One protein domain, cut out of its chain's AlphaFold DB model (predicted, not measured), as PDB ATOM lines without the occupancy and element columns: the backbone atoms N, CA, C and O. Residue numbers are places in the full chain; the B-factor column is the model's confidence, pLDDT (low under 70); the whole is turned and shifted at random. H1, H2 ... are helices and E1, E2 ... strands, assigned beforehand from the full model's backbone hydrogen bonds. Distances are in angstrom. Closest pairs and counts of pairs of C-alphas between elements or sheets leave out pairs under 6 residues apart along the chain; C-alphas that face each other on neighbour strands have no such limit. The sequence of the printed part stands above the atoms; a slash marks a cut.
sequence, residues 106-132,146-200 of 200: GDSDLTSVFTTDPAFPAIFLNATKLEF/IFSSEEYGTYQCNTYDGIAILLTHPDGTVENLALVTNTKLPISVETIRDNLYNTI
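This is residues 106 to 132 and 146 to 200 of the 200 residues of an uncharacterized protein of Flavobacterium columnare (UniProt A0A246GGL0). With little regular structure, this is an elongated body mostly of loops, with the hairpin E2 and E3 toward one end, the chain's last residues at the other, and short helices H1 and H2 nearer the middle. The 82 printed residues run H1, E1, E2, E3, H2; the class is mixed, with 21 residues in named elements. It is compact, radius of gyration of the C-alphas 13.3 A, spanning 47 by 28 by 25 A.

H1, residues 108 to 114, has every O i to N i+4 pair within hydrogen-bond range. E1, residues 129 to 132, pairs with no named strand. E2, residues 166 to 168, and E3, residues 174 to 176, are antiparallel, with N 167 and O 175 2.9 A apart. The closest C-alphas of H1 and E3, Val 113 and Asn 176, are 7.2 A apart. H2, residues 189 to 192, is too short for such a pair; it is apart from H1.

H1 begins at C-alpha 108 (-5.903, -26.021, 36.657) and spans 10.1 A; E1 spans 10.2 A. H2 ends at C-alpha 192 (14.473, -24.778, 44.789).

Residues 133 to 145 are cut out, a C-alpha gap of 20.2 A. The links H1 to E1 and E3 to H2 are long. Residues 199 to 200 have pLDDT under 70.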
ATOM      1  N   GLY A 106      -5.503 -31.906  41.331       95.81
ATOM      2  CA  GLY A 106      -4.836 -30.614  41.362       95.81
ATOM      3  C   GLY A 106      -5.782 -29.457  41.028       95.81
ATOM      4  O   GLY A 106      -6.998 -29.620  40.899       95.81
ATOM      5  N   ASP A 107      -5.196 -28.279  40.844       95.31
ATOM      6  CA  ASP A 107      -5.885 -27.087  40.354       95.31
ATOM      7  C   ASP A 107      -5.358 -26.720  38.955       95.31
ATOM      8  O   ASP A 107      -4.162 -26.861  38.670       95.31
ATOM      9  N   SER A 108      -6.254 -26.315  38.050       94.25
ATOM     10  CA  SER A 108      -5.903 -26.021  36.657       94.25
ATOM     11  C   SER A 108      -5.028 -24.782  36.524       94.25
ATOM     12  O   SER A 108      -4.110 -24.778  35.705       94.25
ATOM     13  N   ASP A 109      -5.277 -23.761  37.344       93.12
ATOM     14  CA  ASP A 109      -4.521 -22.514  37.306       93.12
ATOM     15  C   ASP A 109      -3.117 -22.773  37.855       93.12
ATOM     16  O   ASP A 109      -2.125 -22.395  37.230       93.12
ATOM     17  N   LEU A 110      -3.018 -23.555  38.937       92.31
ATOM     18  CA  LEU A 110      -1.738 -24.035  39.463       92.31
ATOM     19  C   LEU A 110      -0.952 -24.843  38.415       92.31
ATOM     20  O   LEU A 110       0.229 -24.591  38.186       92.31
ATOM     21  N   THR A 111      -1.616 -25.778  37.729       93.31
ATOM     22  CA  THR A 111      -0.999 -26.601  36.672       93.31
ATOM     23  C   THR A 111      -0.488 -25.733  35.519       93.31
ATOM     24  O   THR A 111       0.611 -25.966  35.012       93.31
ATOM     25  N   SER A 112      -1.243 -24.706  35.119       93.00
ATOM     26  CA  SER A 112      -0.850 -23.800  34.032       93.00
ATOM     27  C   SER A 112       0.438 -23.027  34.337       93.00
ATOM     28  O   SER A 112       1.241 -22.799  33.435       93.00
ATOM     29  N   VAL A 113       0.681 -22.693  35.608       92.25
ATOM     30  CA  VAL A 113       1.907 -22.012  36.043       92.25
ATOM     31  C   VAL A 113       3.130 -22.921  35.918       92.25
ATOM     32  O   VAL A 113       4.159 -22.495  35.390       92.25
ATOM     33  N   PHE A 114       3.024 -24.175  36.359       92.25
ATOM     34  CA  PHE A 114       4.154 -25.111  36.361       92.25
ATOM     35  C   PHE A 114       4.483 -25.675  34.977       92.25
ATOM     36  O   PHE A 114       5.650 -25.792  34.618       92.25
ATOM     37  N   THR A 115       3.467 -25.965  34.168       88.88
ATOM     38  CA  THR A 115       3.633 -26.597  32.843       88.88
ATOM     39  C   THR A 115       4.208 -25.671  31.763       88.88
ATOM     40  O   THR A 115       4.381 -26.091  30.619       88.88
ATOM     41  N   THR A 116       4.555 -24.426  32.110       83.50
ATOM     42  CA  THR A 116       5.380 -23.559  31.250       83.50
ATOM     43  C   THR A 116       6.800 -24.099  31.065       83.50
ATOM     44  O   THR A 116       7.440 -23.803  30.055       83.50
ATOM     45  N   ASP A 117       7.273 -24.915  32.008       82.88
ATOM     46  CA  ASP A 117       8.545 -25.620  31.947       82.88
ATOM     47  C   ASP A 117       8.294 -27.122  31.683       82.88
ATOM     48  O   ASP A 117       7.565 -27.772  32.441       82.88
ATOM     49  N   PRO A 118       8.880 -27.706  30.616       83.69
ATOM     50  CA  PRO A 118       8.690 -29.115  30.269       83.69
ATOM     51  C   PRO A 118       9.252 -30.102  31.305       83.69
ATOM     52  O   PRO A 118       9.006 -31.300  31.175       83.69
ATOM     53  N   ALA A 119      10.014 -29.639  32.302       84.69
ATOM     54  CA  ALA A 119      10.473 -30.467  33.412       84.69
ATOM     55  C   ALA A 119       9.331 -30.904  34.347       84.69
ATOM     56  O   ALA A 119       9.477 -31.896  35.056       84.69
ATOM     57  N   PHE A 120       8.200 -30.194  34.353       90.81
ATOM     58  CA  PHE A 120       7.079 -30.496  35.239       90.81
ATOM     59  C   PHE A 120       6.091 -31.504  34.636       90.81
ATOM     60  O   PHE A 120       5.885 -31.541  33.418       90.81
ATOM     61  N   PRO A 121       5.416 -32.308  35.478       89.81
ATOM     62  CA  PRO A 121       4.361 -33.197  35.021       89.81
ATOM     63  C   PRO A 121       3.145 -32.406  34.524       89.81
ATOM     64  O   PRO A 121       2.840 -31.312  34.994       89.81
ATOM     65  N   ALA A 122       2.386 -33.009  33.610       88.56
ATOM     66  CA  ALA A 122       1.145 -32.423  33.099       88.56
ATOM     67  C   ALA A 122      -0.030 -32.495  34.095       88.56
ATOM     68  O   ALA A 122      -1.068 -31.882  33.859       88.56
ATOM     69  N   ILE A 123       0.098 -33.286  35.166       90.00
ATOM     70  CA  ILE A 123      -0.962 -33.536  36.144       90.00
ATOM     71  C   ILE A 123      -0.384 -33.381  37.548       90.00
ATOM     72  O   ILE A 123       0.594 -34.042  37.896       90.00
ATOM     73  N   PHE A 124      -1.048 -32.553  38.350       93.62
ATOM     74  CA  PHE A 124      -0.834 -32.418  39.787       93.62
ATOM     75  C   PHE A 124      -2.049 -32.961  40.543       93.62
ATOM     76  O   PHE A 124      -3.155 -33.017  40.001       93.62
ATOM     77  N   LEU A 125      -1.841 -33.350  41.801       95.88
ATOM     78  CA  LEU A 125      -2.864 -33.888  42.697       95.88
ATOM     79  C   LEU A 125      -2.814 -33.176  44.050       95.88
ATOM     80  O   LEU A 125      -1.845 -32.490  44.365       95.88
ATOM     81  N   ASN A 126      -3.856 -33.383  44.851       97.12
ATOM     82  CA  ASN A 126      -3.964 -32.913  46.228       97.12
ATOM     83  C   ASN A 126      -3.830 -31.390  46.394       97.12
ATOM     84  O   ASN A 126      -3.188 -30.910  47.328       97.12
ATOM     85  N   ALA A 127      -4.431 -30.607  45.491       97.44
ATOM     86  CA  ALA A 127      -4.369 -29.153  45.593       97.44
ATOM     87  C   ALA A 127      -5.366 -28.626  46.632       97.44
ATOM     88  O   ALA A 127      -6.586 -28.732  46.473       97.44
ATOM     89  N   THR A 128      -4.833 -28.001  47.680       98.50
ATOM     90  CA  THR A 128      -5.597 -27.101  48.544       98.50
ATOM     91  C   THR A 128      -5.546 -25.693  47.967       98.50
ATOM     92  O   THR A 128      -4.465 -25.198  47.651       98.50
ATOM     93  N   LYS A 129      -6.695 -25.017  47.890       97.81
ATOM     94  CA  LYS A 129      -6.773 -23.613  47.475       97.81
ATOM     95  C   LYS A 129      -7.672 -22.771  48.363       97.81
ATOM     96  O   LYS A 129      -8.678 -23.254  48.883       97.81
ATOM     97  N   LEU A 130      -7.312 -21.496  48.465       98.31
ATOM     98  CA  LEU A 130      -8.072 -20.424  49.092       98.31
ATOM     99  C   LEU A 130      -8.013 -19.211  48.156       98.31
ATOM    100  O   LEU A 130      -6.930 -18.705  47.881       98.31
ATOM    101  N   GLU A 131      -9.164 -18.771  47.660       97.31
ATOM    102  CA  GLU A 131      -9.293 -17.690  46.677       97.31
ATOM    103  C   GLU A 131     -10.312 -16.657  47.169       97.31
ATOM    104  O   GLU A 131     -11.295 -17.009  47.828       97.31
ATOM    105  N   PHE A 132     -10.067 -15.377  46.897       97.44
ATOM    106  CA  PHE A 132     -10.955 -14.280  47.272       97.44
ATOM    107  C   PHE A 132     -10.694 -13.048  46.405       97.44
ATOM    108  O   PHE A 132      -9.575 -12.819  45.950       97.44
ATOM    109  N   ILE A 146       5.955 -19.543  53.922       95.12
ATOM    110  CA  ILE A 146       6.950 -20.609  54.026       95.12
ATOM    111  C   ILE A 146       6.440 -21.751  53.160       95.12
ATOM    112  O   ILE A 146       5.278 -22.139  53.270       95.12
ATOM    113  N   PHE A 147       7.312 -22.284  52.312       95.81
ATOM    114  CA  PHE A 147       7.060 -23.524  51.596       95.81
ATOM    115  C   PHE A 147       7.840 -24.654  52.271       95.81
ATOM    116  O   PHE A 147       9.033 -24.513  52.538       95.81
ATOM    117  N   SER A 148       7.158 -25.756  52.567       92.69
ATOM    118  CA  SER A 148       7.737 -26.942  53.197       92.69
ATOM    119  C   SER A 148       7.156 -28.195  52.555       92.69
ATOM    120  O   SER A 148       5.940 -28.283  52.402       92.69
ATOM    121  N   SER A 149       8.009 -29.163  52.245       93.75
ATOM    122  CA  SER A 149       7.631 -30.467  51.701       93.75
ATOM    123  C   SER A 149       8.528 -31.535  52.329       93.75
ATOM    124  O   SER A 149       9.710 -31.281  52.569       93.75
ATOM    125  N   GLU A 150       7.971 -32.712  52.619       90.44
ATOM    126  CA  GLU A 150       8.755 -33.862  53.095       90.44
ATOM    127  C   GLU A 150       9.620 -34.465  51.985       90.44
ATOM    128  O   GLU A 150      10.560 -35.218  52.240       90.44
ATOM    129  N   GLU A 151       9.313 -34.117  50.741       90.00
ATOM    130  CA  GLU A 151      10.039 -34.513  49.560       90.00
ATOM    131  C   GLU A 151      11.263 -33.614  49.290       90.00
ATOM    132  O   GLU A 151      12.129 -33.992  48.495       90.00
ATOM    133  N   TYR A 152      11.386 -32.460  49.962       90.94
ATOM    134  CA  TYR A 152      12.588 -31.624  49.893       90.94
ATOM    135  C   TYR A 152      13.745 -32.279  50.662       90.94
ATOM    136  O   TYR A 152      13.657 -32.528  51.863       90.94
ATOM    137  N   GLY A 153      14.847 -32.552  49.962       88.38
ATOM    138  CA  GLY A 153      15.974 -33.335  50.466       88.38
ATOM    139  C   GLY A 153      16.187 -34.588  49.621       88.38
ATOM    140  O   GLY A 153      16.459 -34.483  48.430       88.38
ATOM    141  N   THR A 154      16.039 -35.782  50.194       85.12
ATOM    142  CA  THR A 154      16.332 -37.055  49.503       85.12
ATOM    143  C   THR A 154      15.473 -37.304  48.250       85.12
ATOM    144  O   THR A 154      15.909 -37.998  47.332       85.12
ATOM    145  N   TYR A 155      14.258 -36.748  48.177       86.12
ATOM    146  CA  TYR A 155      13.331 -36.989  47.062       86.12
ATOM    147  C   TYR A 155      13.286 -35.860  46.028       86.12
ATOM    148  O   TYR A 155      12.601 -36.001  45.016       86.12
ATOM    149  N   GLN A 156      14.074 -34.797  46.212       87.56
ATOM    150  CA  GLN A 156      13.939 -33.544  45.461       87.56
ATOM    151  C   GLN A 156      14.263 -33.619  43.960       87.56
ATOM    152  O   GLN A 156      14.110 -32.635  43.245       87.56
ATOM    153  N   CYS A 157      14.748 -34.765  43.478       85.06
ATOM    154  CA  CYS A 157      15.003 -35.004  42.055       85.06
ATOM    155  C   CYS A 157      13.838 -35.696  41.333       85.06
ATOM    156  O   CYS A 157      13.910 -35.872  40.122       85.06
ATOM    157  N   ASN A 158      12.816 -36.164  42.059       85.12
ATOM    158  CA  ASN A 158      11.726 -36.969  41.496       85.12
ATOM    159  C   ASN A 158      10.339 -36.481  41.937       85.12
ATOM    160  O   ASN A 158       9.355 -37.208  41.794       85.12
ATOM    161  N   THR A 159      10.260 -35.288  42.522       88.75
ATOM    162  CA  THR A 159       9.042 -34.742  43.121       88.75
ATOM    163  C   THR A 159       8.877 -33.286  42.721       88.75
ATOM    164  O   THR A 159       9.844 -32.566  42.484       88.75
ATOM    165  N   TYR A 160       7.621 -32.864  42.613       93.25
ATOM    166  CA  TYR A 160       7.256 -31.586  42.001       93.25
ATOM    167  C   TYR A 160       6.313 -30.775  42.886       93.25
ATOM    168  O   TYR A 160       5.627 -29.888  42.382       93.25
ATOM    169  N   ASP A 161       6.269 -31.073  44.189       94.56
ATOM    170  CA  ASP A 161       5.477 -30.307  45.149       94.56
ATOM    171  C   ASP A 161       5.777 -28.825  44.983       94.56
ATOM    172  O   ASP A 161       6.940 -28.424  44.905       94.56
ATOM    173  N   GLY A 162       4.733 -28.012  44.928       95.06
ATOM    174  CA  GLY A 162       4.880 -26.604  44.627       95.06
ATOM    175  C   GLY A 162       3.766 -25.761  45.203       95.06
ATOM    176  O   GLY A 162       2.726 -26.254  45.641       95.06
ATOM    177  N   ILE A 163       4.019 -24.460  45.197       96.81
ATOM    178  CA  ILE A 163       3.102 -23.427  45.656       96.81
ATOM    179  C   ILE A 163       3.018 -22.332  44.597       96.81
ATOM    180  O   ILE A 163       4.013 -21.988  43.959       96.81
ATOM    181  N   ALA A 164       1.833 -21.752  44.443       96.12
ATOM    182  CA  ALA A 164       1.655 -20.517  43.699       96.12
ATOM    183  C   ALA A 164       0.808 -19.532  44.502       96.12
ATOM    184  O   ALA A 164      -0.059 -19.921  45.287       96.12
ATOM    185  N   ILE A 165       1.064 -18.248  44.278       96.81
ATOM    186  CA  ILE A 165       0.229 -17.148  44.756       96.81
ATOM    187  C   ILE A 165      -0.217 -16.423  43.496       96.81
ATOM    188  O   ILE A 165       0.578 -15.712  42.888       96.81
ATOM    189  N   LEU A 166      -1.455 -16.658  43.074       96.44
ATOM    190  CA  LEU A 166      -1.967 -16.134  41.813       96.44
ATOM    191  C   LEU A 166      -2.706 -14.821  42.051       96.44
ATOM    192  O   LEU A 166      -3.630 -14.772  42.865       96.44
ATOM    193  N   LEU A 167      -2.313 -13.771  41.332       95.56
ATOM    194  CA  LEU A 167      -3.077 -12.534  41.237       95.56
ATOM    195  C   LEU A 167      -3.741 -12.462  39.864       95.56
ATOM    196  O   LEU A 167      -3.068 -12.448  38.836       95.56
ATOM    197  N   THR A 168      -5.070 -12.393  39.864       95.44
ATOM    198  CA  THR A 168      -5.864 -12.185  38.652       95.44
ATOM    199  C   THR A 168      -6.255 -10.718  38.555       95.44
ATOM    200  O   THR A 168      -6.937 -10.177  39.428       95.44
ATOM    201  N   HIS A 169      -5.825 -10.059  37.486       94.06
ATOM    202  CA  HIS A 169      -6.165  -8.674  37.195       94.06
ATOM    203  C   HIS A 169      -7.600  -8.551  36.652       94.06
ATOM    204  O   HIS A 169      -8.144  -9.510  36.099       94.06
ATOM    205  N   PRO A 170      -8.221  -7.356  36.725       92.56
ATOM    206  CA  PRO A 170      -9.556  -7.130  36.161       92.56
ATOM    207  C   PRO A 170      -9.678  -7.400  34.653       92.56
ATOM    208  O   PRO A 170     -10.787  -7.605  34.166       92.56
ATOM    209  N   ASP A 171      -8.566  -7.386  33.911       95.25
ATOM    210  CA  ASP A 171      -8.518  -7.720  32.481       95.25
ATOM    211  C   ASP A 171      -8.383  -9.233  32.205       95.25
ATOM    212  O   ASP A 171      -8.367  -9.645  31.045       95.25
ATOM    213  N   GLY A 172      -8.321 -10.055  33.257       93.50
ATOM    214  CA  GLY A 172      -8.171 -11.507  33.187       93.50
ATOM    215  C   GLY A 172      -6.725 -11.997  33.123       93.50
ATOM    216  O   GLY A 172      -6.508 -13.206  33.102       93.50
ATOM    217  N   THR A 173      -5.733 -11.103  33.111       93.69
ATOM    218  CA  THR A 173      -4.320 -11.495  33.191       93.69
ATOM    219  C   THR A 173      -4.046 -12.138  34.549       93.69
ATOM    220  O   THR A 173      -4.428 -11.585  35.578       93.69
ATOM    221  N   VAL A 174      -3.372 -13.290  34.561       94.12
ATOM    222  CA  VAL A 174      -2.972 -13.995  35.788       94.12
ATOM    223  C   VAL A 174      -1.459 -13.922  35.934       94.12
ATOM    224  O   VAL A 174      -0.727 -14.288  35.012       94.12
ATOM    225  N   GLU A 175      -0.986 -13.477  37.095       93.25
ATOM    226  CA  GLU A 175       0.430 -13.490  37.458       93.25
ATOM    227  C   GLU A 175       0.683 -14.376  38.682       93.25
ATOM    228  O   GLU A 175      -0.078 -14.362  39.648       93.25
ATOM    229  N   ASN A 176       1.770 -15.155  38.654       95.25
ATOM    230  CA  ASN A 176       2.250 -15.860  39.839       95.25
ATOM    231  C   ASN A 176       3.255 -14.980  40.592       95.25
ATOM    232  O   ASN A 176       4.315 -14.646  40.064       95.25
ATOM    233  N   LEU A 177       2.937 -14.660  41.842       94.69
ATOM    234  CA  LEU A 177       3.765 -13.860  42.744       94.69
ATOM    235  C   LEU A 177       4.787 -14.707  43.524       94.69
ATOM    236  O   LEU A 177       5.751 -14.167  44.066       94.69
ATOM    237  N   ALA A 178       4.601 -16.029  43.584       94.81
ATOM    238  CA  ALA A 178       5.499 -16.958  44.269       94.81
ATOM    239  C   ALA A 178       6.564 -17.498  43.298       94.81
ATOM    240  O   ALA A 178       6.425 -18.590  42.737       94.81
ATOM    241  N   LEU A 179       7.620 -16.710  43.084       94.81
ATOM    242  CA  LEU A 179       8.728 -17.037  42.180       94.81
ATOM    243  C   LEU A 179      10.036 -17.239  42.944       94.81
ATOM    244  O   LEU A 179      10.295 -16.570  43.947       94.81
ATOM    245  N   VAL A 180      10.894 -18.127  42.437       94.62
ATOM    246  CA  VAL A 180      12.254 -18.285  42.965       94.62
ATOM    247  C   VAL A 180      13.021 -16.978  42.763       94.62
ATOM    248  O   VAL A 180      13.056 -16.436  41.654       94.62
ATOM    249  N   THR A 181      13.647 -16.481  43.833       92.50
ATOM    250  CA  THR A 181      14.361 -15.198  43.867       92.50
ATOM    251  C   THR A 181      15.295 -15.030  42.669       92.50
ATOM    252  O   THR A 181      16.119 -15.897  42.387       92.50
ATOM    253  N   ASN A 182      15.201 -13.882  41.993       91.69
ATOM    254  CA  ASN A 182      15.969 -13.538  40.787       91.69
ATOM    255  C   ASN A 182      15.689 -14.416  39.550       91.69
ATOM    256  O   ASN A 182      16.472 -14.398  38.600       91.69
ATOM    257  N   THR A 183      14.580 -15.154  39.521       92.50
ATOM    258  CA  THR A 183      14.164 -15.951  38.358       92.50
ATOM    259  C   THR A 183      12.692 -15.701  38.009       92.50
ATOM    260  O   THR A 183      11.997 -14.946  38.686       92.50
ATOM    261  N   LYS A 184      12.214 -16.343  36.937       91.00
ATOM    262  CA  LYS A 184      10.782 -16.449  36.608       91.00
ATOM    263  C   LYS A 184      10.216 -17.846  36.890       91.00
ATOM    264  O   LYS A 184       9.106 -18.142  36.463       91.00
ATOM    265  N   LEU A 185      10.994 -18.711  37.544       93.25
ATOM    266  CA  LEU A 185      10.574 -20.077  37.826       93.25
ATOM    267  C   LEU A 185       9.580 -20.076  38.993       93.25
ATOM    268  O   LEU A 185       9.819 -19.378  39.986       93.25
ATOM    269  N   PRO A 186       8.487 -20.848  38.901       94.88
ATOM    270  CA  PRO A 186       7.588 -21.037  40.027       94.88
ATOM    271  C   PRO A 186       8.297 -21.804  41.146       94.88
ATOM    272  O   PRO A 186       9.247 -22.548  40.896       94.88
ATOM    273  N   ILE A 187       7.846 -21.629  42.385       95.88
ATOM    274  CA  ILE A 187       8.435 -22.317  43.536       95.88
ATOM    275  C   ILE A 187       7.910 -23.750  43.606       95.88
ATOM    276  O   ILE A 187       6.726 -23.988  43.849       95.88
ATOM    277  N   SER A 188       8.819 -24.702  43.440       95.56
ATOM    278  CA  SER A 188       8.598 -26.123  43.670       95.56
ATOM    279  C   SER A 188       9.853 -26.766  44.237       95.56
ATOM    280  O   SER A 188      10.946 -26.211  44.126       95.56
ATOM    281  N   VAL A 189       9.717 -27.969  44.788       94.81
ATOM    282  CA  VAL A 189      10.861 -28.793  45.195       94.81
ATOM    283  C   VAL A 189      11.889 -28.906  44.061       94.81
ATOM    284  O   VAL A 189      13.069 -28.678  44.305       94.81
ATOM    285  N   GLU A 190      11.448 -29.137  42.821       92.81
ATOM    286  CA  GLU A 190      12.321 -29.223  41.640       92.81
ATOM    287  C   GLU A 190      13.115 -27.930  41.369       92.81
ATOM    288  O   GLU A 190      14.285 -27.998  40.987       92.81
ATOM    289  N   THR A 191      12.521 -26.747  41.564       93.44
ATOM    290  CA  THR A 191      13.161 -25.459  41.221       93.44
ATOM    291  C   THR A 191      13.983 -24.856  42.354       93.44
ATOM    292  O   THR A 191      14.882 -24.060  42.079       93.44
ATOM    293  N   ILE A 192      13.711 -25.230  43.610       93.81
ATOM    294  CA  ILE A 192      14.473 -24.778  44.789       93.81
ATOM    295  C   ILE A 192      15.430 -25.839  45.351       93.81
ATOM    296  O   ILE A 192      16.050 -25.608  46.395       93.81
ATOM    297  N   ARG A 193      15.534 -27.008  44.710       92.00
ATOM    298  CA  ARG A 193      16.416 -28.095  45.148       92.00
ATOM    299  C   ARG A 193      17.862 -27.640  45.306       92.00
ATOM    300  O   ARG A 193      18.380 -26.859  44.511       92.00
ATOM    301  N   ASP A 194      18.532 -28.210  46.296       91.06
ATOM    302  CA  ASP A 194      19.944 -27.965  46.563       91.06
ATOM    303  C   ASP A 194      20.636 -29.287  46.910       91.06
ATOM    304  O   ASP A 194      20.212 -30.037  47.797       91.06
ATOM    305  N   ASN A 195      21.738 -29.565  46.211       88.88
ATOM    306  CA  ASN A 195      22.561 -30.750  46.435       88.88
ATOM    307  C   ASN A 195      23.120 -30.811  47.861       88.88
ATOM    308  O   ASN A 195      23.355 -31.908  48.360       88.88
ATOM    309  N   LEU A 196      23.301 -29.666  48.528       89.81
ATOM    310  CA  LEU A 196      23.723 -29.611  49.927       89.81
ATOM    311  C   LEU A 196      22.740 -30.337  50.855       89.81
ATOM    312  O   LEU A 196      23.165 -30.972  51.819       89.81
ATOM    313  N   TYR A 197      21.442 -30.265  50.554       86.81
ATOM    314  CA  TYR A 197      20.382 -30.907  51.332       86.81
ATOM    315  C   TYR A 197      19.948 -32.253  50.732       86.81
ATOM    316  O   TYR A 197      19.069 -32.916  51.274       86.81
ATOM    317  N   ASN A 198      20.592 -32.696  49.645       84.25
ATOM    318  CA  ASN A 198      20.370 -34.002  49.022       84.25
ATOM    319  C   ASN A 198      21.203 -35.107  49.686       84.25
ATOM    320  O   ASN A 198      21.993 -35.794  49.035       84.25
ATOM    321  N   THR A 199      21.097 -35.244  51.004       69.00
ATOM    322  CA  THR A 199      21.823 -36.294  51.717       69.00
ATOM    323  C   THR A 199      21.070 -37.615  51.576       69.00
ATOM    324  O   THR A 199      19.908 -37.718  51.979       69.00
ATOM    325  N   ILE A 200      21.739 -38.593  50.964       58.94
ATOM    326  CA  ILE A 200      21.330 -40.003  50.896       58.94
ATOM    327  C   ILE A 200      21.478 -40.642  52.277       58.94
ATOM    328  O   ILE A 200      22.525 -40.388  52.918       58.94
TER     329      ILE A 200